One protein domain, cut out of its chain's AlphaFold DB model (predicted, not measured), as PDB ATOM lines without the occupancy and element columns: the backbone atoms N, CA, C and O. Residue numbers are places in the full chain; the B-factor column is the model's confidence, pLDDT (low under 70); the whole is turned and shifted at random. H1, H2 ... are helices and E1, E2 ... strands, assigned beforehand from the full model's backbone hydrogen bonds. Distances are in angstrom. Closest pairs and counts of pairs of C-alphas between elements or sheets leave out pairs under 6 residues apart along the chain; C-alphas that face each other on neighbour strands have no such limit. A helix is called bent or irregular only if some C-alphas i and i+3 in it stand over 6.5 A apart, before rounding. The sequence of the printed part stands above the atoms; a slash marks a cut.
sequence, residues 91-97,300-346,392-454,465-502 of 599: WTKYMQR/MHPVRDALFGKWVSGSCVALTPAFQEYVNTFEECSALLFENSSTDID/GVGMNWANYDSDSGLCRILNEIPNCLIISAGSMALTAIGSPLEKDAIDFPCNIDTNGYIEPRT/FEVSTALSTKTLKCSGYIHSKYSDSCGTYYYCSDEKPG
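This is residues 91 to 97, 300 to 346, 392 to 454 and 465 to 502 of the 599 residues of the protein "AMA1" of Babesia sp (UniProt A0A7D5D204). A strongly twisted wall of six strands, E2, E1, E6, E4, E5 and E3, has helix H2 packed over one face at E4 and E5, and a smaller sheet of three strands, E7, E9 and E8, sits toward the opposite end of the long axis. The long bent strand E6 lies between H2 and the small sheet, and residues 448 to 449 of a long unnamed stretch bridge E2 and E7, while the short helix H1 is at the side of the large sheet. The printed part has 155 residues, with the named elements in the order H1, E1, E2, E3, H2, E4, E5, E6, E7, E8, E9; both sheets, of order E2 E1 E6 E4 E5 E3 and E7 E9 E8, are antiparallel throughout. The class is mostly strand, and under half of the residues, 71 of 155, are in named elements. The whole is compact, with a radius of gyration of the C-alphas of 15.1 A, yet elongated in outline, spanning 51 by 31 by 28 A.

The large sheet is strongly twisted, with C-alphas up to 9.6 A off its best plane. E6, residues 416 to 427, bends by 141 degrees at residue 419 and is an inner strand beside E1, residues 303 to 312, where N 307 and O 418 are 2.9 A apart. E1 bends by 75 degrees at residue 306, and its pairing is staggered: residues 303 to 309 pair with E6, residues 309 to 312 with E2, residues 315 to 318. E1 and E2 form a hairpin, with N 310 and O 317 at 2.8 A. On its other side E6 has E4, residues 397 to 401, with N 400 and O 424 at 2.9 A. E4 and E5, residues 406 to 410, form a hairpin, with N 410 and O 397 at 2.8 A. E3, residues 323 to 326, is an edge strand beside E5, with N 407 and O 325 at 2.8 A. H2, residues 330 to 339, is on one face of this sheet, making two layers, helix on sheet, at a height over the sheet of 8.2 A. It lies over E5 and, only just, with 3 of its C-alphas, over E4; it runs along the strands, only just, at 29 degrees to E5 on the local plane. Its closest C-alphas to E5 are those of Cys 333 and Cys 407, 5.6 A apart. In H2 every O i to N i+4 pair is within hydrogen-bond range; H1, residues 94 to 97, is too short for such a pair and only grazes the sheet with its residues 94 to 96. In the small sheet E9, residues 491 to 497, is the inner strand. It forms a hairpin with E8, residues 481 to 487, with N 483 and O 495 at 2.8 A, and has E7, residues 468 to 470, on its other side, with N 496 and O 468 at 2.8 A. The closest C-alphas of E6 and E8 are those of Ala 421 and Ser 487, 4.8 A apart. H2 is apart from E7, E8 and E9.

H1 begins at C-alpha 94, (-36.768, -16.543, -35.070), and is irregular, with C-alphas 94 and 97 7.1 A apart. From first to last C-alpha E1 measures 20.9 A, E6 14.3 A and H2 14.6 A, while E8 and E9 measure 19.1 A each. C-alpha 416, where E6 begins, is at (-39.419, -13.410, -27.865), and E9 ends at C-alpha 497, (-54.442, -18.478, -13.198).

The C-alphas farthest apart are those of Ile 345 and Gly 502, 54.6 A. Three cuts leave out residues 98 to 299, 347 to 391 and 455 to 464, with C-alpha gaps of 8.8 A, 14.2 A and 13.4 A. Of the links printed whole, E7 to E8 is short and the others are tight. The mean pLDDT of the printed part is 94.5, and residue 454 is under 70.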
ATOM      1  N   TRP A  91     -35.360 -18.029 -28.747       96.50
ATOM      2  CA  TRP A  91     -35.966 -17.088 -29.682       96.50
ATOM      3  C   TRP A  91     -34.973 -16.388 -30.625       96.50
ATOM      4  O   TRP A  91     -35.396 -15.765 -31.595       96.50
ATOM      5  N   THR A  92     -33.659 -16.488 -30.389       94.62
ATOM      6  CA  THR A  92     -32.654 -15.648 -31.069       94.62
ATOM      7  C   THR A  92     -32.586 -15.858 -32.581       94.62
ATOM      8  O   THR A  92     -32.232 -14.917 -33.279       94.62
ATOM      9  N   LYS A  93     -32.920 -17.037 -33.128       95.38
ATOM     10  CA  LYS A  93     -33.009 -17.199 -34.593       95.38
ATOM     11  C   LYS A  93     -34.294 -16.567 -35.142       95.38
ATOM     12  O   LYS A  93     -34.220 -15.713 -36.013       95.38
ATOM     13  N   TYR A  94     -35.444 -16.960 -34.594       96.50
ATOM     14  CA  TYR A  94     -36.768 -16.543 -35.070       96.50
ATOM     15  C   TYR A  94     -36.992 -15.025 -34.969       96.50
ATOM     16  O   TYR A  94     -37.573 -14.418 -35.863       96.50
ATOM     17  N   MET A  95     -36.493 -14.391 -33.904       97.38
ATOM     18  CA  MET A  95     -36.772 -12.979 -33.634       97.38
ATOM     19  C   MET A  95     -35.899 -11.983 -34.409       97.38
ATOM     20  O   MET A  95     -36.141 -10.785 -34.324       97.38
ATOM     21  N   GLN A  96     -34.908 -12.441 -35.186       96.31
ATOM     22  CA  GLN A  96     -33.994 -11.538 -35.901       96.31
ATOM     23  C   GLN A  96     -34.691 -10.636 -36.918       96.31
ATOM     24  O   GLN A  96     -34.342  -9.462 -36.998       96.31
ATOM     25  N   ARG A  97     -35.703 -11.146 -37.627       97.00
ATOM     26  CA  ARG A  97     -36.496 -10.359 -38.583       97.00
ATOM     27  C   ARG A  97     -37.346  -9.260 -37.941       97.00
ATOM     28  O   ARG A  97     -37.762  -8.334 -38.618       97.00
ATOM     29  N   MET A 300     -42.577  -9.834 -42.606       98.06
ATOM     30  CA  MET A 300     -43.602  -9.612 -43.637       98.06
ATOM     31  C   MET A 300     -45.014 -10.052 -43.238       98.06
ATOM     32  O   MET A 300     -45.991  -9.496 -43.729       98.06
ATOM     33  N   HIS A 301     -45.128 -11.001 -42.313       98.12
ATOM     34  CA  HIS A 301     -46.404 -11.559 -41.872       98.12
ATOM     35  C   HIS A 301     -46.656 -11.265 -40.387       98.12
ATOM     36  O   HIS A 301     -45.722 -11.397 -39.581       98.12
ATOM     37  N   PRO A 302     -47.900 -10.928 -39.997       98.19
ATOM     38  CA  PRO A 302     -48.324 -10.972 -38.601       98.19
ATOM     39  C   PRO A 302     -48.157 -12.385 -38.028       98.19
ATOM     40  O   PRO A 302     -48.196 -13.364 -38.770       98.19
ATOM     41  N   VAL A 303     -47.995 -12.519 -36.712       98.56
ATOM     42  CA  VAL A 303     -47.968 -13.831 -36.044       98.56
ATOM     43  C   VAL A 303     -49.258 -14.028 -35.257       98.56
ATOM     44  O   VAL A 303     -49.567 -13.231 -34.368       98.56
ATOM     45  N   ARG A 304     -49.998 -15.091 -35.589       97.56
ATOM     46  CA  ARG A 304     -51.239 -15.509 -34.926       97.56
ATOM     47  C   ARG A 304     -50.951 -16.095 -33.541       97.56
ATOM     48  O   ARG A 304     -49.879 -16.645 -33.290       97.56
ATOM     49  N   ASP A 305     -51.920 -15.949 -32.642       97.81
ATOM     50  CA  ASP A 305     -51.884 -16.385 -31.241       97.81
ATOM     51  C   ASP A 305     -50.640 -15.910 -30.463       97.81
ATOM     52  O   ASP A 305     -50.105 -16.625 -29.607       97.81
ATOM     53  N   ALA A 306     -50.156 -14.702 -30.760       98.31
ATOM     54  CA  ALA A 306     -48.880 -14.185 -30.282       98.31
ATOM     55  C   ALA A 306     -48.979 -12.785 -29.664       98.31
ATOM     56  O   ALA A 306     -49.685 -11.906 -30.152       98.31
ATOM     57  N   LEU A 307     -48.169 -12.559 -28.629       98.25
ATOM     58  CA  LEU A 307     -47.811 -11.235 -28.122       98.25
ATOM     59  C   LEU A 307     -46.292 -11.056 -28.188       98.25
ATOM     60  O   LEU A 307     -45.534 -11.928 -27.747       98.25
ATOM     61  N   PHE A 308     -45.836  -9.904 -28.669       98.62
ATOM     62  CA  PHE A 308     -44.448  -9.474 -28.571       98.62
ATOM     63  C   PHE A 308     -44.021  -9.257 -27.119       98.62
ATOM     64  O   PHE A 308     -44.689  -8.572 -26.336       98.62
ATOM     65  N   GLY A 309     -42.852  -9.801 -26.785       97.75
ATOM     66  CA  GLY A 309     -42.270  -9.690 -25.459       97.75
ATOM     67  C   GLY A 309     -40.748  -9.586 -25.449       97.75
ATOM     68  O   GLY A 309     -40.054  -9.624 -26.472       97.75
ATOM     69  N   LYS A 310     -40.231  -9.462 -24.227       96.56
ATOM     70  CA  LYS A 310     -38.814  -9.355 -23.899       96.56
ATOM     71  C   LYS A 310     -38.380 -10.513 -23.011       96.56
ATOM     72  O   LYS A 310     -39.014 -10.825 -22.004       96.56
ATOM     73  N   TRP A 311     -37.276 -11.148 -23.380       95.75
ATOM     74  CA  TRP A 311     -36.723 -12.304 -22.697       95.75
ATOM     75  C   TRP A 311     -35.984 -11.873 -21.431       95.75
ATOM     76  O   TRP A 311     -34.922 -11.249 -21.489       95.75
ATOM     77  N   VAL A 312     -36.541 -12.221 -20.273       92.00
ATOM     78  CA  VAL A 312     -36.029 -11.860 -18.950       92.00
ATOM     79  C   VAL A 312     -36.039 -13.100 -18.055       92.00
ATOM     80  O   VAL A 312     -37.069 -13.740 -17.860       92.00
ATOM     81  N   SER A 313     -34.881 -13.450 -17.487       88.00
ATOM     82  CA  SER A 313     -34.740 -14.528 -16.488       88.00
ATOM     83  C   SER A 313     -35.340 -15.887 -16.905       88.00
ATOM     84  O   SER A 313     -35.963 -16.595 -16.107       88.00
ATOM     85  N   GLY A 314     -35.153 -16.264 -18.175       90.88
ATOM     86  CA  GLY A 314     -35.629 -17.541 -18.718       90.88
ATOM     87  C   GLY A 314     -37.144 -17.597 -18.942       90.88
ATOM     88  O   GLY A 314     -37.747 -18.659 -18.775       90.88
ATOM     89  N   SER A 315     -37.768 -16.455 -19.228       95.19
ATOM     90  CA  SER A 315     -39.169 -16.328 -19.632       95.19
ATOM     91  C   SER A 315     -39.344 -15.132 -20.560       95.19
ATOM     92  O   SER A 315     -38.573 -14.177 -20.484       95.19
ATOM     93  N   CYS A 316     -40.363 -15.168 -21.409       97.12
ATOM     94  CA  CYS A 316     -40.805 -14.003 -22.160       97.12
ATOM     95  C   CYS A 316     -41.781 -13.180 -21.305       97.12
ATOM     96  O   CYS A 316     -42.611 -13.756 -20.608       97.12
ATOM     97  N   VAL A 317     -41.678 -11.854 -21.313       96.62
ATOM     98  CA  VAL A 317     -42.597 -10.937 -20.612       96.62
ATOM     99  C   VAL A 317     -43.133  -9.941 -21.628       96.62
ATOM    100  O   VAL A 317     -42.331  -9.396 -22.386       96.62
ATOM    101  N   ALA A 318     -44.447  -9.715 -21.666       97.00
ATOM    102  CA  ALA A 318     -45.056  -8.794 -22.620       97.00
ATOM    103  C   ALA A 318     -44.424  -7.396 -22.531       97.00
ATOM    104  O   ALA A 318     -44.095  -6.904 -21.444       97.00
ATOM    105  N   LEU A 319     -44.213  -6.768 -23.688       96.19
ATOM    106  CA  LEU A 319     -43.695  -5.405 -23.743       96.19
ATOM    107  C   LEU A 319     -44.732  -4.411 -23.210       96.19
ATOM    108  O   LEU A 319     -45.932  -4.578 -23.406       96.19
ATOM    109  N   THR A 320     -44.255  -3.367 -22.528       94.62
ATOM    110  CA  THR A 320     -45.136  -2.273 -22.096       94.62
ATOM    111  C   THR A 320     -45.485  -1.428 -23.323       94.62
ATOM    112  O   THR A 320     -44.556  -1.054 -24.043       94.62
ATOM    113  N   PRO A 321     -46.769  -1.127 -23.585       94.75
ATOM    114  CA  PRO A 321     -47.140  -0.242 -24.680       94.75
ATOM    115  C   PRO A 321     -46.576   1.167 -24.484       94.75
ATOM    116  O   PRO A 321     -46.522   1.679 -23.365       94.75
ATOM    117  N   ALA A 322     -46.198   1.802 -25.593       93.00
ATOM    118  CA  ALA A 322     -45.966   3.240 -25.658       93.00
ATOM    119  C   ALA A 322     -47.299   3.993 -25.518       93.00
ATOM    120  O   ALA A 322     -47.394   4.949 -24.750       93.00
ATOM    121  N   PHE A 323     -48.334   3.499 -26.205       93.69
ATOM    122  CA  PHE A 323     -49.738   3.843 -25.999       93.69
ATOM    123  C   PHE A 323     -50.639   2.675 -26.438       93.69
ATOM    124  O   PHE A 323     -50.169   1.687 -27.011       93.69
ATOM    125  N   GLN A 324     -51.930   2.761 -26.128       94.81
ATOM    126  CA  GLN A 324     -52.922   1.742 -26.467       94.81
ATOM    127  C   GLN A 324     -54.257   2.395 -26.826       94.81
ATOM    128  O   GLN A 324     -54.623   3.407 -26.227       94.81
ATOM    129  N   GLU A 325     -54.983   1.790 -27.757       96.19
ATOM    130  CA  GLU A 325     -56.240   2.300 -28.301       96.19
ATOM    131  C   GLU A 325     -57.175   1.139 -28.662       96.19
ATOM    132  O   GLU A 325     -56.718   0.039 -28.984       96.19
ATOM    133  N   TYR A 326     -58.486   1.363 -28.565       97.38
ATOM    134  CA  TYR A 326     -59.484   0.390 -29.007       97.38
ATOM    135  C   TYR A 326     -59.826   0.653 -30.470       97.38
ATOM    136  O   TYR A 326     -60.200   1.768 -30.820       97.38
ATOM    137  N   VAL A 327     -59.725  -0.388 -31.286       97.06
ATOM    138  CA  VAL A 327     -60.006  -0.380 -32.722       97.06
ATOM    139  C   VAL A 327     -60.930  -1.552 -33.060       97.06
ATOM    140  O   VAL A 327     -60.991  -2.543 -32.328       97.06
ATOM    141  N   ASN A 328     -61.682  -1.442 -34.148       94.38
ATOM    142  CA  ASN A 328     -62.707  -2.415 -34.523       94.38
ATOM    143  C   ASN A 328     -62.121  -3.655 -35.213       94.38
ATOM    144  O   ASN A 328     -62.734  -4.723 -35.176       94.38
ATOM    145  N   THR A 329     -60.969  -3.508 -35.873       96.69
ATOM    146  CA  THR A 329     -60.365  -4.541 -36.726       96.69
ATOM    147  C   THR A 329     -58.847  -4.630 -36.551       96.69
ATOM    148  O   THR A 329     -58.190  -3.719 -36.038       96.69
ATOM    149  N   PHE A 330     -58.267  -5.742 -37.009       97.50
ATOM    150  CA  PHE A 330     -56.814  -5.911 -37.068       97.50
ATOM    151  C   PHE A 330     -56.172  -4.893 -38.023       97.50
ATOM    152  O   PHE A 330     -55.120  -4.320 -37.738       97.50
ATOM    153  N   GLU A 331     -56.853  -4.640 -39.134       97.94
ATOM    154  CA  GLU A 331     -56.484  -3.709 -40.189       97.94
ATOM    155  C   GLU A 331     -56.343  -2.271 -39.660       97.94
ATOM    156  O   GLU A 331     -55.329  -1.618 -39.914       97.94
ATOM    157  N   GLU A 332     -57.296  -1.802 -38.842       97.81
ATOM    158  CA  GLU A 332     -57.217  -0.503 -38.157       97.81
ATOM    159  C   GLU A 332     -55.998  -0.433 -37.214       97.81
ATOM    160  O   GLU A 332     -55.291   0.576 -37.195       97.81
ATOM    161  N   CYS A 333     -55.678  -1.514 -36.486       98.38
ATOM    162  CA  CYS A 333     -54.465  -1.574 -35.659       98.38
ATOM    163  C   CYS A 333     -53.180  -1.491 -36.503       98.38
ATOM    164  O   CYS A 333     -52.197  -0.881 -36.076       98.38
ATOM    165  N   SER A 334     -53.174  -2.077 -37.704       98.44
ATOM    166  CA  SER A 334     -52.040  -2.003 -38.633       98.44
ATOM    167  C   SER A 334     -51.849  -0.597 -39.210       98.44
ATOM    168  O   SER A 334     -50.716  -0.111 -39.273       98.44
ATOM    169  N   ALA A 335     -52.940   0.094 -39.555       97.94
ATOM    170  CA  ALA A 335     -52.899   1.490 -39.987       97.94
ATOM    171  C   ALA A 335     -52.393   2.418 -38.871       97.94
ATOM    172  O   ALA A 335     -51.411   3.135 -39.074       97.94
ATOM    173  N   LEU A 336     -52.968   2.319 -37.666       97.19
ATOM    174  CA  LEU A 336     -52.544   3.078 -36.484       97.19
ATOM    175  C   LEU A 336     -51.060   2.852 -36.149       97.19
ATOM    176  O   LEU A 336     -50.326   3.795 -35.833       97.19
ATOM    177  N   LEU A 337     -50.593   1.604 -36.247       98.19
ATOM    178  CA  LEU A 337     -49.185   1.261 -36.070       98.19
ATOM    179  C   LEU A 337     -48.298   1.899 -37.148       98.19
ATOM    180  O   LEU A 337     -47.230   2.423 -36.834       98.19
ATOM    181  N   PHE A 338     -48.712   1.843 -38.413       98.44
ATOM    182  CA  PHE A 338     -47.939   2.378 -39.528       98.44
ATOM    183  C   PHE A 338     -47.748   3.899 -39.423       98.44
ATOM    184  O   PHE A 338     -46.621   4.370 -39.583       98.44
ATOM    185  N   GLU A 339     -48.795   4.647 -39.069       94.75
ATOM    186  CA  GLU A 339     -48.738   6.105 -38.866       94.75
ATOM    187  C   GLU A 339     -47.770   6.530 -37.749       94.75
ATOM    188  O   GLU A 339     -47.145   7.586 -37.831       94.75
ATOM    189  N   ASN A 340     -47.596   5.687 -36.726       94.06
ATOM    190  CA  ASN A 340     -46.717   5.941 -35.578       94.06
ATOM    191  C   ASN A 340     -45.319   5.292 -35.713       94.06
ATOM    192  O   ASN A 340     -44.497   5.348 -34.786       94.06
ATOM    193  N   SER A 341     -45.037   4.665 -36.858       96.88
ATOM    194  CA  SER A 341     -43.777   3.965 -37.121       96.88
ATOM    195  C   SER A 341     -42.601   4.915 -37.393       96.88
ATOM    196  O   SER A 341     -42.737   6.139 -37.400       96.88
ATOM    197  N   SER A 342     -41.394   4.365 -37.562       94.69
ATOM    198  CA  SER A 342     -40.189   5.160 -37.819       94.69
ATOM    199  C   SER A 342     -40.360   6.087 -39.030       94.69
ATOM    200  O   SER A 342     -40.828   5.680 -40.092       94.69
ATOM    201  N   THR A 343     -39.939   7.343 -38.890       92.56
ATOM    202  CA  THR A 343     -40.028   8.373 -39.932       92.56
ATOM    203  C   THR A 343     -38.714   9.137 -40.018       92.56
ATOM    204  O   THR A 343     -38.137   9.492 -38.991       92.56
ATOM    205  N   ASP A 344     -38.209   9.368 -41.232       90.62
ATOM    206  CA  ASP A 344     -36.948  10.086 -41.452       90.62
ATOM    207  C   ASP A 344     -37.125  11.611 -41.627       90.62
ATOM    208  O   ASP A 344     -36.246  12.295 -42.174       90.62
ATOM    209  N   ILE A 345     -38.272  12.155 -41.219       83.12
ATOM    210  CA  ILE A 345     -38.573  13.589 -41.216       83.12
ATOM    211  C   ILE A 345     -39.136  14.017 -39.856       83.12
ATOM    212  O   ILE A 345     -39.853  13.261 -39.204       83.12
ATOM    213  N   ASP A 346     -38.852  15.259 -39.458       72.75
ATOM    214  CA  ASP A 346     -39.416  15.868 -38.249       72.75
ATOM    215  C   ASP A 346     -40.885  16.265 -38.488       72.75
ATOM    216  O   ASP A 346     -41.192  17.425 -38.767       72.75
ATOM    217  N   GLY A 392     -34.587   3.152 -38.577       93.69
ATOM    218  CA  GLY A 392     -35.586   2.161 -38.179       93.69
ATOM    219  C   GLY A 392     -35.983   2.209 -36.706       93.69
ATOM    220  O   GLY A 392     -36.655   1.293 -36.250       93.69
ATOM    221  N   VAL A 393     -35.603   3.236 -35.943       93.88
ATOM    222  CA  VAL A 393     -36.087   3.445 -34.570       93.88
ATOM    223  C   VAL A 393     -37.422   4.195 -34.615       93.88
ATOM    224  O   VAL A 393     -37.504   5.287 -35.169       93.88
ATOM    225  N   GLY A 394     -38.465   3.601 -34.038       92.19
ATOM    226  CA  GLY A 394     -39.834   4.120 -34.039       92.19
ATOM    227  C   GLY A 394     -40.789   3.152 -33.339       92.19
ATOM    228  O   GLY A 394     -40.342   2.145 -32.779       92.19
ATOM    229  N   MET A 395     -42.092   3.437 -33.363       96.81
ATOM    230  CA  MET A 395     -43.095   2.507 -32.839       96.81
ATOM    231  C   MET A 395     -43.478   1.506 -33.933       96.81
ATOM    232  O   MET A 395     -44.444   1.696 -34.656       96.81
ATOM    233  N   ASN A 396     -42.655   0.475 -34.127       98.44
ATOM    234  CA  ASN A 396     -42.731  -0.368 -35.329       98.44
ATOM    235  C   ASN A 396     -43.430  -1.719 -35.119       98.44
ATOM    236  O   ASN A 396     -43.540  -2.500 -36.067       98.44
ATOM    237  N   TRP A 397     -43.870  -2.007 -33.893       98.81
ATOM    238  CA  TRP A 397     -44.523  -3.258 -33.509       98.81
ATOM    239  C   TRP A 397     -45.808  -2.965 -32.735       98.81
ATOM    240  O   TRP A 397     -45.855  -2.010 -31.961       98.81
ATOM    241  N   ALA A 398     -46.815  -3.821 -32.871       98.56
ATOM    242  CA  ALA A 398     -47.995  -3.800 -32.018       98.56
ATOM    243  C   ALA A 398     -48.420  -5.208 -31.598       98.56
ATOM    244  O   ALA A 398     -48.082  -6.204 -32.240       98.56
ATOM    245  N   ASN A 399     -49.192  -5.249 -30.516       98.38
ATOM    246  CA  ASN A 399     -49.975  -6.400 -30.095       98.38
ATOM    247  C   ASN A 399     -51.457  -6.037 -30.219       98.38
ATOM    248  O   ASN A 399     -51.935  -5.179 -29.476       98.38
ATOM    249  N   TYR A 400     -52.169  -6.689 -31.131       98.38
ATOM    250  CA  TYR A 400     -53.622  -6.615 -31.244       98.38
ATOM    251  C   TYR A 400     -54.272  -7.770 -30.475       98.38
ATOM    252  O   TYR A 400     -53.691  -8.849 -30.344       98.38
ATOM    253  N   ASP A 401     -55.475  -7.546 -29.967       96.88
ATOM    254  CA  ASP A 401     -56.276  -8.526 -29.240       96.88
ATOM    255  C   ASP A 401     -57.672  -8.570 -29.870       96.88
ATOM    256  O   ASP A 401     -58.444  -7.626 -29.718       96.88
ATOM    257  N   SER A 402     -57.983  -9.643 -30.602       94.69
ATOM    258  CA  SER A 402     -59.254  -9.800 -31.316       94.69
ATOM    259  C   SER A 402     -60.443 -10.004 -30.381       94.69
ATOM    260  O   SER A 402     -61.569  -9.715 -30.773       94.69
ATOM    261  N   ASP A 403     -60.212 -10.497 -29.157       92.50
ATOM    262  CA  ASP A 403     -61.278 -10.714 -28.172       92.50
ATOM    263  C   ASP A 403     -61.752  -9.369 -27.573       92.50
ATOM    264  O   ASP A 403     -62.898  -9.263 -27.128       92.50
ATOM    265  N   SER A 404     -60.890  -8.336 -27.551       94.44
ATOM    266  CA  SER A 404     -61.173  -7.027 -26.929       94.44
ATOM    267  C   SER A 404     -61.073  -5.800 -27.850       94.44
ATOM    268  O   SER A 404     -61.430  -4.704 -27.418       94.44
ATOM    269  N   GLY A 405     -60.578  -5.950 -29.081       95.94
ATOM    270  CA  GLY A 405     -60.281  -4.841 -29.999       95.94
ATOM    271  C   GLY A 405     -59.106  -3.956 -29.554       95.94
ATOM    272  O   GLY A 405     -58.940  -2.844 -30.049       95.94
ATOM    273  N   LEU A 406     -58.296  -4.381 -28.577       97.31
ATOM    274  CA  LEU A 406     -57.283  -3.518 -27.957       97.31
ATOM    275  C   LEU A 406     -55.933  -3.584 -28.689       97.31
ATOM    276  O   LEU A 406     -55.139  -4.509 -28.485       97.31
ATOM    277  N   CYS A 407     -55.645  -2.550 -29.478       98.12
ATOM    278  CA  CYS A 407     -54.366  -2.331 -30.143       98.12
ATOM    279  C   CYS A 407     -53.351  -1.707 -29.167       98.12
ATOM    280  O   CYS A 407     -53.580  -0.645 -28.587       98.12
ATOM    281  N   ARG A 408     -52.212  -2.373 -28.955       97.94
ATOM    282  CA  ARG A 408     -51.134  -1.929 -28.053       97.94
ATOM    283  C   ARG A 408     -49.872  -1.648 -28.864       97.94
ATOM    284  O   ARG A 408     -49.201  -2.590 -29.285       97.94
ATOM    285  N   ILE A 409     -49.544  -0.374 -29.058       97.88
ATOM    286  CA  ILE A 409     -48.403   0.078 -29.864       97.88
ATOM    287  C   ILE A 409     -47.110   0.033 -29.034       97.88
ATOM    288  O   ILE A 409     -47.090   0.454 -27.876       97.88
ATOM    289  N   LEU A 410     -46.018  -0.486 -29.603       97.50
ATOM    290  CA  LEU A 410     -44.765  -0.794 -28.904       97.50
ATOM    291  C   LEU A 410     -43.575  -0.064 -29.545       97.50
ATOM    292  O   LEU A 410     -43.423  -0.035 -30.764       97.50
ATOM    293  N   ASN A 411     -42.682   0.466 -28.706       94.38
ATOM    294  CA  ASN A 411     -41.463   1.180 -29.114       94.38
ATOM    295  C   ASN A 411     -40.151   0.472 -28.710       94.38
ATOM    296  O   ASN A 411     -39.061   0.965 -29.005       94.38
ATOM    297  N   GLU A 412     -40.233  -0.676 -28.032       95.62
ATOM    298  CA  GLU A 412     -39.082  -1.518 -27.703       95.62
ATOM    299  C   GLU A 412     -38.957  -2.691 -28.684       95.62
ATOM    300  O   GLU A 412     -39.947  -3.332 -29.021       95.62
ATOM    301  N   ILE A 413     -37.721  -3.025 -29.075       97.50
ATOM    302  CA  ILE A 413     -37.436  -4.168 -29.957       97.50
ATOM    303  C   ILE A 413     -37.805  -5.482 -29.236       97.50
ATOM    304  O   ILE A 413     -37.201  -5.791 -28.196       97.50
ATOM    305  N   PRO A 414     -38.740  -6.291 -29.767       98.00
ATOM    306  CA  PRO A 414     -39.102  -7.572 -29.179       98.00
ATOM    307  C   PRO A 414     -38.048  -8.638 -29.475       98.00
ATOM    308  O   PRO A 414     -37.427  -8.658 -30.537       98.00
ATOM    309  N   ASN A 415     -37.848  -9.570 -28.542       97.50
ATOM    310  CA  ASN A 415     -36.873 -10.656 -28.707       97.50
ATOM    311  C   ASN A 415     -37.370 -12.033 -28.231       97.50
ATOM    312  O   ASN A 415     -36.579 -12.973 -28.121       97.50
ATOM    313  N   CYS A 416     -38.678 -12.158 -28.003       98.19
ATOM    314  CA  CYS A 416     -39.419 -13.410 -27.865       98.19
ATOM    315  C   CYS A 416     -40.918 -13.177 -28.124       98.19
ATOM    316  O   CYS A 416     -41.368 -12.029 -28.154       98.19
ATOM    317  N   LEU A 417     -41.681 -14.265 -28.272       98.44
ATOM    318  CA  LEU A 417     -43.145 -14.238 -28.287       98.44
ATOM    319  C   LEU A 417     -43.730 -14.956 -27.063       98.44
ATOM    320  O   LEU A 417     -43.108 -15.850 -26.481       98.44
ATOM    321  N   ILE A 418     -44.950 -14.570 -26.699       98.38
ATOM    322  CA  ILE A 418     -45.808 -15.225 -25.707       98.38
ATOM    323  C   ILE A 418     -47.015 -15.785 -26.448       98.38
ATOM    324  O   ILE A 418     -47.639 -15.049 -27.208       98.38
ATOM    325  N   ILE A 419     -47.354 -17.058 -26.223       97.94
ATOM    326  CA  ILE A 419     -48.574 -17.631 -26.798       97.94
ATOM    327  C   ILE A 419     -49.805 -17.093 -26.059       97.94
ATOM    328  O   ILE A 419     -49.891 -17.178 -24.829       97.94
ATOM    329  N   SER A 420     -50.746 -16.538 -26.814       96.88
ATOM    330  CA  SER A 420     -52.001 -15.967 -26.332       96.88
ATOM    331  C   SER A 420     -53.045 -16.067 -27.440       96.88
ATOM    332  O   SER A 420     -52.994 -15.320 -28.410       96.88
ATOM    333  N   ALA A 421     -53.968 -17.021 -27.324       95.88
ATOM    334  CA  ALA A 421     -54.979 -17.235 -28.353       95.88
ATOM    335  C   ALA A 421     -55.943 -16.052 -28.462       95.88
ATOM    336  O   ALA A 421     -56.440 -15.596 -27.426       95.88
ATOM    337  N   GLY A 422     -56.202 -15.603 -29.692       93.56
ATOM    338  CA  GLY A 422     -56.916 -14.352 -29.992       93.56
ATOM    339  C   GLY A 422     -56.013 -13.107 -30.016       93.56
ATOM    340  O   GLY A 422     -56.472 -12.009 -30.302       93.56
ATOM    341  N   SER A 423     -54.714 -13.235 -29.733       97.06
ATOM    342  CA  SER A 423     -53.761 -12.127 -29.868       97.06
ATOM    343  C   SER A 423     -52.966 -12.226 -31.168       97.06
ATOM    344  O   SER A 423     -52.621 -13.323 -31.605       97.06
ATOM    345  N   MET A 424     -52.632 -11.086 -31.771       97.81
ATOM    346  CA  MET A 424     -51.788 -11.014 -32.964       97.81
ATOM    347  C   MET A 424     -50.628 -10.038 -32.775       97.81
ATOM    348  O   MET A 424     -50.810  -8.906 -32.328       97.81
ATOM    349  N   ALA A 425     -49.433 -10.476 -33.168       98.56
ATOM    350  CA  ALA A 425     -48.212  -9.680 -33.135       98.56
ATOM    351  C   ALA A 425     -47.890  -9.178 -34.554       98.56
ATOM    352  O   ALA A 425     -47.587  -9.982 -35.437       98.56
ATOM    353  N   LEU A 426     -47.960  -7.863 -34.781       98.44
ATOM    354  CA  LEU A 426     -47.863  -7.233 -36.107       98.44
ATOM    355  C   LEU A 426     -46.788  -6.136 -36.174       98.44
ATOM    356  O   LEU A 426     -46.416  -5.549 -35.158       98.44
ATOM    357  N   THR A 427     -46.275  -5.851 -37.375       98.75
ATOM    358  CA  THR A 427     -45.272  -4.793 -37.594       98.75
ATOM    359  C   THR A 427     -45.721  -3.800 -38.654       98.75
ATOM    360  O   THR A 427     -46.473  -4.160 -39.554       98.75
ATOM    361  N   ALA A 428     -45.194  -2.576 -38.602       98.50
ATOM    362  CA  ALA A 428     -45.483  -1.541 -39.599       98.50
ATOM    363  C   ALA A 428     -45.031  -1.919 -41.033       98.50
ATOM    364  O   ALA A 428     -45.523  -1.353 -42.009       98.50
ATOM    365  N   ILE A 429     -44.109  -2.880 -41.169       98.38
ATOM    366  CA  ILE A 429     -43.565  -3.356 -42.452       98.38
ATOM    367  C   ILE A 429     -44.504  -4.374 -43.116       98.38
ATOM    368  O   ILE A 429     -44.797  -4.251 -44.304       98.38
ATOM    369  N   GLY A 430     -44.969  -5.365 -42.348       98.00
ATOM    370  CA  GLY A 430     -45.696  -6.531 -42.860       98.00
ATOM    371  C   GLY A 430     -47.123  -6.259 -43.345       98.00
ATOM    372  O   GLY A 430     -47.584  -5.115 -43.339       98.00
ATOM    373  N   SER A 431     -47.808  -7.322 -43.777       98.44
ATOM    374  CA  SER A 431     -49.181  -7.255 -44.296       98.44
ATOM    375  C   SER A 431     -50.148  -6.607 -43.291       98.44
ATOM    376  O   SER A 431     -50.080  -6.907 -42.092       98.44
ATOM    377  N   PRO A 432     -51.068  -5.741 -43.758       97.94
ATOM    378  CA  PRO A 432     -52.130  -5.189 -42.932       97.94
ATOM    379  C   PRO A 432     -53.302  -6.140 -42.671       97.94
ATOM    380  O   PRO A 432     -54.179  -5.766 -41.902       97.94
ATOM    381  N   LEU A 433     -53.333  -7.338 -43.266       98.00
ATOM    382  CA  LEU A 433     -54.500  -8.225 -43.229       98.00
ATOM    383  C   LEU A 433     -54.331  -9.400 -42.256       98.00
ATOM    384  O   LEU A 433     -53.317 -10.099 -42.286       98.00
ATOM    385  N   GLU A 434     -55.364  -9.700 -41.458       96.62
ATOM    386  CA  GLU A 434     -55.333 -10.844 -40.522       96.62
ATOM    387  C   GLU A 434     -55.125 -12.189 -41.251       96.62
ATOM    388  O   GLU A 434     -54.457 -13.101 -40.750       96.62
ATOM    389  N   LYS A 435     -55.713 -12.335 -42.444       96.62
ATOM    390  CA  LYS A 435     -55.681 -13.584 -43.223       96.62
ATOM    391  C   LYS A 435     -54.258 -14.009 -43.625       96.62
ATOM    392  O   LYS A 435     -54.034 -15.192 -43.860       96.62
ATOM    393  N   ASP A 436     -53.315 -13.063 -43.672       97.31
ATOM    394  CA  ASP A 436     -51.917 -13.294 -44.056       97.31
ATOM    395  C   ASP A 436     -51.027 -13.634 -42.843       97.31
ATOM    396  O   ASP A 436     -49.804 -13.745 -42.977       97.31
ATOM    397  N   ALA A 437     -51.616 -13.769 -41.648       97.69
ATOM    398  CA  ALA A 437     -50.904 -14.114 -40.426       97.69
ATOM    399  C   ALA A 437     -50.376 -15.557 -40.452       97.69
ATOM    400  O   ALA A 437     -51.116 -16.510 -40.705       97.69
ATOM    401  N   ILE A 438     -49.100 -15.720 -40.106       97.62
ATOM    402  CA  ILE A 438     -48.453 -17.022 -39.927       97.62
ATOM    403  C   ILE A 438     -48.659 -17.555 -38.509       97.62
ATOM    404  O   ILE A 438     -48.810 -16.798 -37.549       97.62
ATOM    405  N   ASP A 439     -48.592 -18.874 -38.365       97.94
ATOM    406  CA  ASP A 439     -48.766 -19.529 -37.074       97.94
ATOM    407  C   ASP A 439     -47.642 -19.241 -36.067       97.94
ATOM    408  O   ASP A 439     -46.462 -19.081 -36.413       97.94
ATOM    409  N   PHE A 440     -48.010 -19.251 -34.781       98.31
ATOM    410  CA  PHE A 440     -47.058 -19.270 -33.674       98.31
ATOM    411  C   PHE A 440     -46.044 -20.424 -33.850       98.31
ATOM    412  O   PHE A 440     -46.442 -21.554 -34.139       98.31
ATOM    413  N   PRO A 441     -44.730 -20.214 -33.631       97.44
ATOM    414  CA  PRO A 441     -43.722 -21.261 -33.809       97.44
ATOM    415  C   PRO A 441     -43.783 -22.313 -32.686       97.44
ATOM    416  O   PRO A 441     -43.036 -22.261 -31.707       97.44
ATOM    417  N   CYS A 442     -44.660 -23.310 -32.840       96.69
ATOM    418  CA  CYS A 442     -44.942 -24.350 -31.838       96.69
ATOM    419  C   CYS A 442     -43.738 -25.245 -31.473       96.69
ATOM    420  O   CYS A 442     -43.799 -26.032 -30.530       96.69
ATOM    421  N   ASN A 443     -42.630 -25.145 -32.209       96.12
ATOM    422  CA  ASN A 443     -41.360 -25.794 -31.890       96.12
ATOM    423  C   ASN A 443     -40.544 -25.053 -30.806       96.12
ATOM    424  O   ASN A 443     -39.557 -25.608 -30.321       96.12
ATOM    425  N   ILE A 444     -40.925 -23.826 -30.424       96.19
ATOM    426  CA  ILE A 444     -40.235 -23.001 -29.419       96.19
ATOM    427  C   ILE A 444     -41.077 -22.931 -28.132       96.19
ATOM    428  O   ILE A 444     -41.809 -21.975 -27.882       96.19
ATOM    429  N   ASP A 445     -40.961 -23.951 -27.278       95.31
ATOM    430  CA  ASP A 445     -41.658 -23.996 -25.985       95.31
ATOM    431  C   ASP A 445     -40.914 -23.194 -24.905       95.31
ATOM    432  O   ASP A 445     -39.826 -23.567 -24.453       95.31
ATOM    433  N   THR A 446     -41.508 -22.079 -24.474       96.06
ATOM    434  CA  THR A 446     -40.999 -21.243 -23.381       96.06
ATOM    435  C   THR A 446     -42.139 -20.660 -22.548       96.06
ATOM    436  O   THR A 446     -43.240 -20.460 -23.051       96.06
ATOM    437  N   ASN A 447     -41.869 -20.350 -21.275       96.81
ATOM    438  CA  ASN A 447     -42.828 -19.652 -20.418       96.81
ATOM    439  C   ASN A 447     -42.931 -18.168 -20.791       96.81
ATOM    440  O   ASN A 447     -41.935 -17.445 -20.682       96.81
ATOM    441  N   GLY A 448     -44.132 -17.713 -21.126       96.31
ATOM    442  CA  GLY A 448     -44.502 -16.316 -21.305       96.31
ATOM    443  C   GLY A 448     -45.287 -15.746 -20.116       96.31
ATOM    444  O   GLY A 448     -45.877 -16.497 -19.342       96.31
ATOM    445  N   TYR A 449     -45.301 -14.423 -19.983       95.56
ATOM    446  CA  TYR A 449     -46.190 -13.651 -19.109       95.56
ATOM    447  C   TYR A 449     -46.956 -12.653 -19.977       95.56
ATOM    448  O   TYR A 449     -46.313 -11.869 -20.680       95.56
ATOM    449  N   ILE A 450     -48.292 -12.706 -19.955       93.12
ATOM    450  CA  ILE A 450     -49.137 -11.895 -20.854       93.12
ATOM    451  C   ILE A 450     -49.221 -10.424 -20.431       93.12
ATOM    452  O   ILE A 450     -49.364  -9.556 -21.285       93.12
ATOM    453  N   GLU A 451     -49.081 -10.141 -19.134       89.06
ATOM    454  CA  GLU A 451     -49.143  -8.779 -18.605       89.06
ATOM    455  C   GLU A 451     -47.762  -8.102 -18.602       89.06
ATOM    456  O   GLU A 451     -46.777  -8.703 -18.143       89.06
ATOM    457  N   PRO A 452     -47.654  -6.838 -19.054       85.56
ATOM    458  CA  PRO A 452     -46.419  -6.077 -18.948       85.56
ATOM    459  C   PRO A 452     -46.053  -5.780 -17.491       85.56
ATOM    460  O   PRO A 452     -46.848  -5.250 -16.710       85.56
ATOM    461  N   ARG A 453     -44.791  -6.029 -17.123       78.06
ATOM    462  CA  ARG A 453     -44.261  -5.656 -15.801       78.06
ATOM    463  C   ARG A 453     -43.999  -4.154 -15.704       78.06
ATOM    464  O   ARG A 453     -42.864  -3.694 -15.848       78.06
ATOM    465  N   THR A 454     -45.049  -3.394 -15.415       63.97
ATOM    466  CA  THR A 454     -44.937  -1.968 -15.089       63.97
ATOM    467  C   THR A 454     -44.106  -1.757 -13.816       63.97
ATOM    468  O   THR A 454     -44.105  -2.570 -12.886       63.97
ATOM    469  N   PHE A 465     -51.958 -11.259  -9.604       79.50
ATOM    470  CA  PHE A 465     -51.514 -12.555 -10.094       79.50
ATOM    471  C   PHE A 465     -51.009 -12.438 -11.543       79.50
ATOM    472  O   PHE A 465     -51.777 -12.154 -12.458       79.50
ATOM    473  N   GLU A 466     -49.712 -12.664 -11.761       86.31
ATOM    474  CA  GLU A 466     -49.123 -12.637 -13.103       86.31
ATOM    475  C   GLU A 466     -49.521 -13.898 -13.888       86.31
ATOM    476  O   GLU A 466     -48.944 -14.973 -13.697       86.31
ATOM    477  N   VAL A 467     -50.489 -13.766 -14.799       90.31
ATOM    478  CA  VAL A 467     -50.890 -14.848 -15.710       90.31
ATOM    479  C   VAL A 467     -49.718 -15.219 -16.625       90.31
ATOM    480  O   VAL A 467     -49.153 -14.378 -17.333       90.31
ATOM    481  N   SER A 468     -49.359 -16.503 -16.614       93.81
ATOM    482  CA  SER A 468     -48.295 -17.079 -17.440       93.81
ATOM    483  C   SER A 468     -48.847 -18.098 -18.433       93.81
ATOM    484  O   SER A 468     -49.845 -18.760 -18.150       93.81
ATOM    485  N   THR A 469     -48.203 -18.241 -19.592       96.50
ATOM    486  CA  THR A 469     -48.582 -19.200 -20.646       96.50
ATOM    487  C   THR A 469     -47.375 -20.008 -21.122       96.50
ATOM    488  O   THR A 469     -46.236 -19.549 -21.031       96.50
ATOM    489  N   ALA A 470     -47.597 -21.232 -21.604       96.56
ATOM    490  CA  ALA A 470     -46.574 -22.053 -22.256       96.56
ATOM    491  C   ALA A 470     -47.204 -23.160 -23.117       96.56
ATOM    492  O   ALA A 470     -48.363 -23.534 -22.912       96.56
ATOM    493  N   LEU A 471     -46.428 -23.738 -24.041       95.62
ATOM    494  CA  LEU A 471     -46.891 -24.850 -24.880       95.62
ATOM    495  C   LEU A 471     -46.960 -26.172 -24.105       95.62
ATOM    496  O   LEU A 471     -47.795 -27.019 -24.417       95.62
ATOM    497  N   SER A 472     -46.146 -26.351 -23.057       94.56
ATOM    498  CA  SER A 472     -46.222 -27.526 -22.184       94.56
ATOM    499  C   SER A 472     -46.347 -27.192 -20.697       94.56
ATOM    500  O   SER A 472     -45.887 -26.169 -20.193       94.56
ATOM    501  N   THR A 473     -46.919 -28.129 -19.941       91.12
ATOM    502  CA  THR A 473     -46.976 -28.062 -18.471       91.12
ATOM    503  C   THR A 473     -45.608 -28.184 -17.793       91.12
ATOM    504  O   THR A 473     -45.514 -27.966 -16.589       91.12
ATOM    505  N   LYS A 474     -44.550 -28.549 -18.534       92.06
ATOM    506  CA  LYS A 474     -43.178 -28.669 -18.010       92.06
ATOM    507  C   LYS A 474     -42.440 -27.333 -18.016       92.06
ATOM    508  O   LYS A 474     -41.583 -27.113 -17.166       92.06
ATOM    509  N   THR A 475     -42.734 -26.481 -18.993       92.88
ATOM    510  CA  THR A 475     -42.140 -25.147 -19.145       92.88
ATOM    511  C   THR A 475     -42.936 -24.080 -18.403       92.88
ATOM    512  O   THR A 475     -42.326 -23.133 -17.906       92.88
ATOM    513  N   LEU A 476     -44.259 -24.248 -18.269       94.62
ATOM    514  CA  LEU A 476     -45.140 -23.339 -17.531       94.62
ATOM    515  C   LEU A 476     -44.697 -23.158 -16.066       94.62
ATOM    516  O   LEU A 476     -44.765 -24.077 -15.249       94.62
ATOM    517  N   LYS A 477     -44.315 -21.931 -15.705       92.50
ATOM    518  CA  LYS A 477     -44.035 -21.512 -14.327       92.50
ATOM    519  C   LYS A 477     -45.350 -21.094 -13.676       92.50
ATOM    520  O   LYS A 477     -45.828 -19.986 -13.916       92.50
ATOM    521  N   CYS A 478     -45.934 -21.980 -12.868       91.00
ATOM    522  CA  CYS A 478     -47.246 -21.763 -12.262       91.00
ATOM    523  C   CYS A 478     -47.218 -21.831 -10.727       91.00
ATOM    524  O   CYS A 478     -46.734 -22.805 -10.153       91.00
ATOM    525  N   SER A 479     -47.764 -20.801 -10.076       87.56
ATOM    526  CA  SER A 479     -48.004 -20.723  -8.623       87.56
ATOM    527  C   SER A 479     -49.490 -20.833  -8.240       87.56
ATOM    528  O   SER A 479     -49.809 -20.894  -7.055       87.56
ATOM    529  N   GLY A 480     -50.387 -20.854  -9.232       88.12
ATOM    530  CA  GLY A 480     -51.833 -21.018  -9.082       88.12
ATOM    531  C   GLY A 480     -52.325 -22.342  -9.670       88.12
ATOM    532  O   GLY A 480     -51.707 -23.394  -9.500       88.12
ATOM    533  N   TYR A 481     -53.445 -22.293 -10.383       89.38
ATOM    534  CA  TYR A 481     -54.027 -23.425 -11.092       89.38
ATOM    535  C   TYR A 481     -53.624 -23.434 -12.566       89.38
ATOM    536  O   TYR A 481     -53.652 -22.410 -13.247       89.38
ATOM    537  N   ILE A 482     -53.294 -24.624 -13.068       92.88
ATOM    538  CA  ILE A 482     -53.033 -24.851 -14.490       92.88
ATOM    539  C   ILE A 482     -54.364 -25.085 -15.205       92.88
ATOM    540  O   ILE A 482     -55.131 -25.986 -14.854       92.88
ATOM    541  N   HIS A 483     -54.589 -24.307 -16.253       92.12
ATOM    542  CA  HIS A 483     -55.689 -24.441 -17.196       92.12
ATOM    543  C   HIS A 483     -55.143 -24.709 -18.599       92.12
ATOM    544  O   HIS A 483     -53.942 -24.604 -18.847       92.12
ATOM    545  N   SER A 484     -56.036 -25.037 -19.530       92.62
ATOM    546  CA  SER A 484     -55.724 -25.066 -20.958       92.62
ATOM    547  C   SER A 484     -56.631 -24.117 -21.745       92.62
ATOM    548  O   SER A 484     -57.832 -24.031 -21.458       92.62
ATOM    549  N   LYS A 485     -56.072 -23.419 -22.740       93.38
ATOM    550  CA  LYS A 485     -56.810 -22.676 -23.783       93.38
ATOM    551  C   LYS A 485     -56.447 -23.309 -25.137       93.38
ATOM    552  O   LYS A 485     -55.431 -23.997 -25.260       93.38
ATOM    553  N   TYR A 486     -57.342 -23.179 -26.106       94.19
ATOM    554  CA  TYR A 486     -57.096 -23.601 -27.481       94.19
ATOM    555  C   TYR A 486     -56.576 -22.396 -28.272       94.19
ATOM    556  O   TYR A 486     -57.045 -21.285 -28.051       94.19
ATOM    557  N   SER A 487     -55.594 -22.642 -29.127       95.75
ATOM    558  CA  SER A 487     -54.956 -21.754 -30.096       95.75
ATOM    559  C   SER A 487     -55.125 -22.420 -31.459       95.75
ATOM    560  O   SER A 487     -55.012 -23.647 -31.551       95.75
ATOM    561  N   ASP A 488     -55.390 -21.640 -32.498       94.00
ATOM    562  CA  ASP A 488     -55.486 -22.166 -33.859       94.00
ATOM    563  C   ASP A 488     -54.111 -22.628 -34.358       94.00
ATOM    564  O   ASP A 488     -54.008 -23.705 -34.947       94.00
ATOM    565  N   SER A 489     -53.045 -21.901 -34.006       95.69
ATOM    566  CA  SER A 489     -51.672 -22.227 -34.410       95.69
ATOM    567  C   SER A 489     -51.104 -23.496 -33.770       95.69
ATOM    568  O   SER A 489     -50.532 -24.341 -34.457       95.69
ATOM    569  N   CYS A 490     -51.227 -23.651 -32.446       95.62
ATOM    570  CA  CYS A 490     -50.571 -24.744 -31.709       95.62
ATOM    571  C   CYS A 490     -51.539 -25.731 -31.042       95.62
ATOM    572  O   CYS A 490     -51.112 -26.635 -30.315       95.62
ATOM    573  N   GLY A 491     -52.845 -25.587 -31.259       95.12
ATOM    574  CA  GLY A 491     -53.855 -26.407 -30.608       95.12
ATOM    575  C   GLY A 491     -53.944 -26.112 -29.110       95.12
ATOM    576  O   GLY A 491     -54.217 -24.996 -28.685       95.12
ATOM    577  N   THR A 492     -53.776 -27.125 -28.258       94.94
ATOM    578  CA  THR A 492     -53.940 -26.938 -26.804       94.94
ATOM    579  C   THR A 492     -52.641 -26.487 -26.147       94.94
ATOM    580  O   THR A 492     -51.693 -27.265 -26.075       94.94
ATOM    581  N   TYR A 493     -52.646 -25.283 -25.578       96.06
ATOM    582  CA  TYR A 493     -51.572 -24.764 -24.731       96.06
ATOM    583  C   TYR A 493     -52.072 -24.536 -23.298       96.06
ATOM    584  O   TYR A 493     -53.268 -24.660 -23.004       96.06
ATOM    585  N   TYR A 494     -51.152 -24.229 -22.384       96.44
ATOM    586  CA  TYR A 494     -51.433 -24.128 -20.954       96.44
ATOM    587  C   TYR A 494     -51.237 -22.707 -20.442       96.44
ATOM    588  O   TYR A 494     -50.312 -22.010 -20.857       96.44
ATOM    589  N   TYR A 495     -52.087 -22.305 -19.500       95.44
ATOM    590  CA  TYR A 495     -51.944 -21.043 -18.780       95.44
ATOM    591  C   TYR A 495     -52.128 -21.236 -17.277       95.44
ATOM    592  O   TYR A 495     -52.822 -22.153 -16.831       95.44
ATOM    593  N   CYS A 496     -51.477 -20.383 -16.494       94.19
ATOM    594  CA  CYS A 496     -51.612 -20.336 -15.049       94.19
ATOM    595  C   CYS A 496     -52.555 -19.196 -14.650       94.19
ATOM    596  O   CYS A 496     -52.396 -18.077 -15.133       94.19
ATOM    597  N   SER A 497     -53.508 -19.465 -13.760       90.88
ATOM    598  CA  SER A 497     -54.442 -18.478 -13.198       90.88
ATOM    599  C   SER A 497     -54.703 -18.787 -11.720       90.88
ATOM    600  O   SER A 497     -54.568 -19.928 -11.278       90.88
ATOM    601  N   ASP A 498     -55.061 -17.777 -10.939       88.50
ATOM    602  CA  ASP A 498     -55.561 -17.896  -9.568       88.50
ATOM    603  C   ASP A 498     -56.973 -18.509  -9.480       88.50
ATOM    604  O   ASP A 498     -57.344 -19.071  -8.443       88.50
ATOM    605  N   GLU A 499     -57.744 -18.489 -10.569       85.25
ATOM    606  CA  GLU A 499     -59.074 -19.087 -10.630       85.25
ATOM    607  C   GLU A 499     -59.036 -20.621 -10.598       85.25
ATOM    608  O   GLU A 499     -58.268 -21.283 -11.302       85.25
ATOM    609  N   LYS A 500     -59.933 -21.231  -9.817       81.06
ATOM    610  CA  LYS A 500     -60.070 -22.695  -9.763       81.06
ATOM    611  C   LYS A 500     -60.695 -23.225 -11.060       81.06
ATOM    612  O   LYS A 500     -61.739 -22.719 -11.465       81.06
ATOM    613  N   PRO A 501     -60.176 -24.317 -11.660       75.06
ATOM    614  CA  PRO A 501     -60.815 -24.946 -12.811       75.06
ATOM    615  C   PRO A 501     -62.232 -25.397 -12.447       75.06
ATOM    616  O   PRO A 501     -62.414 -26.130 -11.467       75.06
ATOM    617  N   GLY A 502     -63.219 -24.969 -13.238       73.06
ATOM    618  CA  GLY A 502     -64.634 -25.245 -12.987       73.06
ATOM    619  C   GLY A 502     -64.923 -26.738 -12.787       73.06
ATOM    620  O   GLY A 502     -64.328 -27.596 -13.444       73.06
TER     621      GLY A 502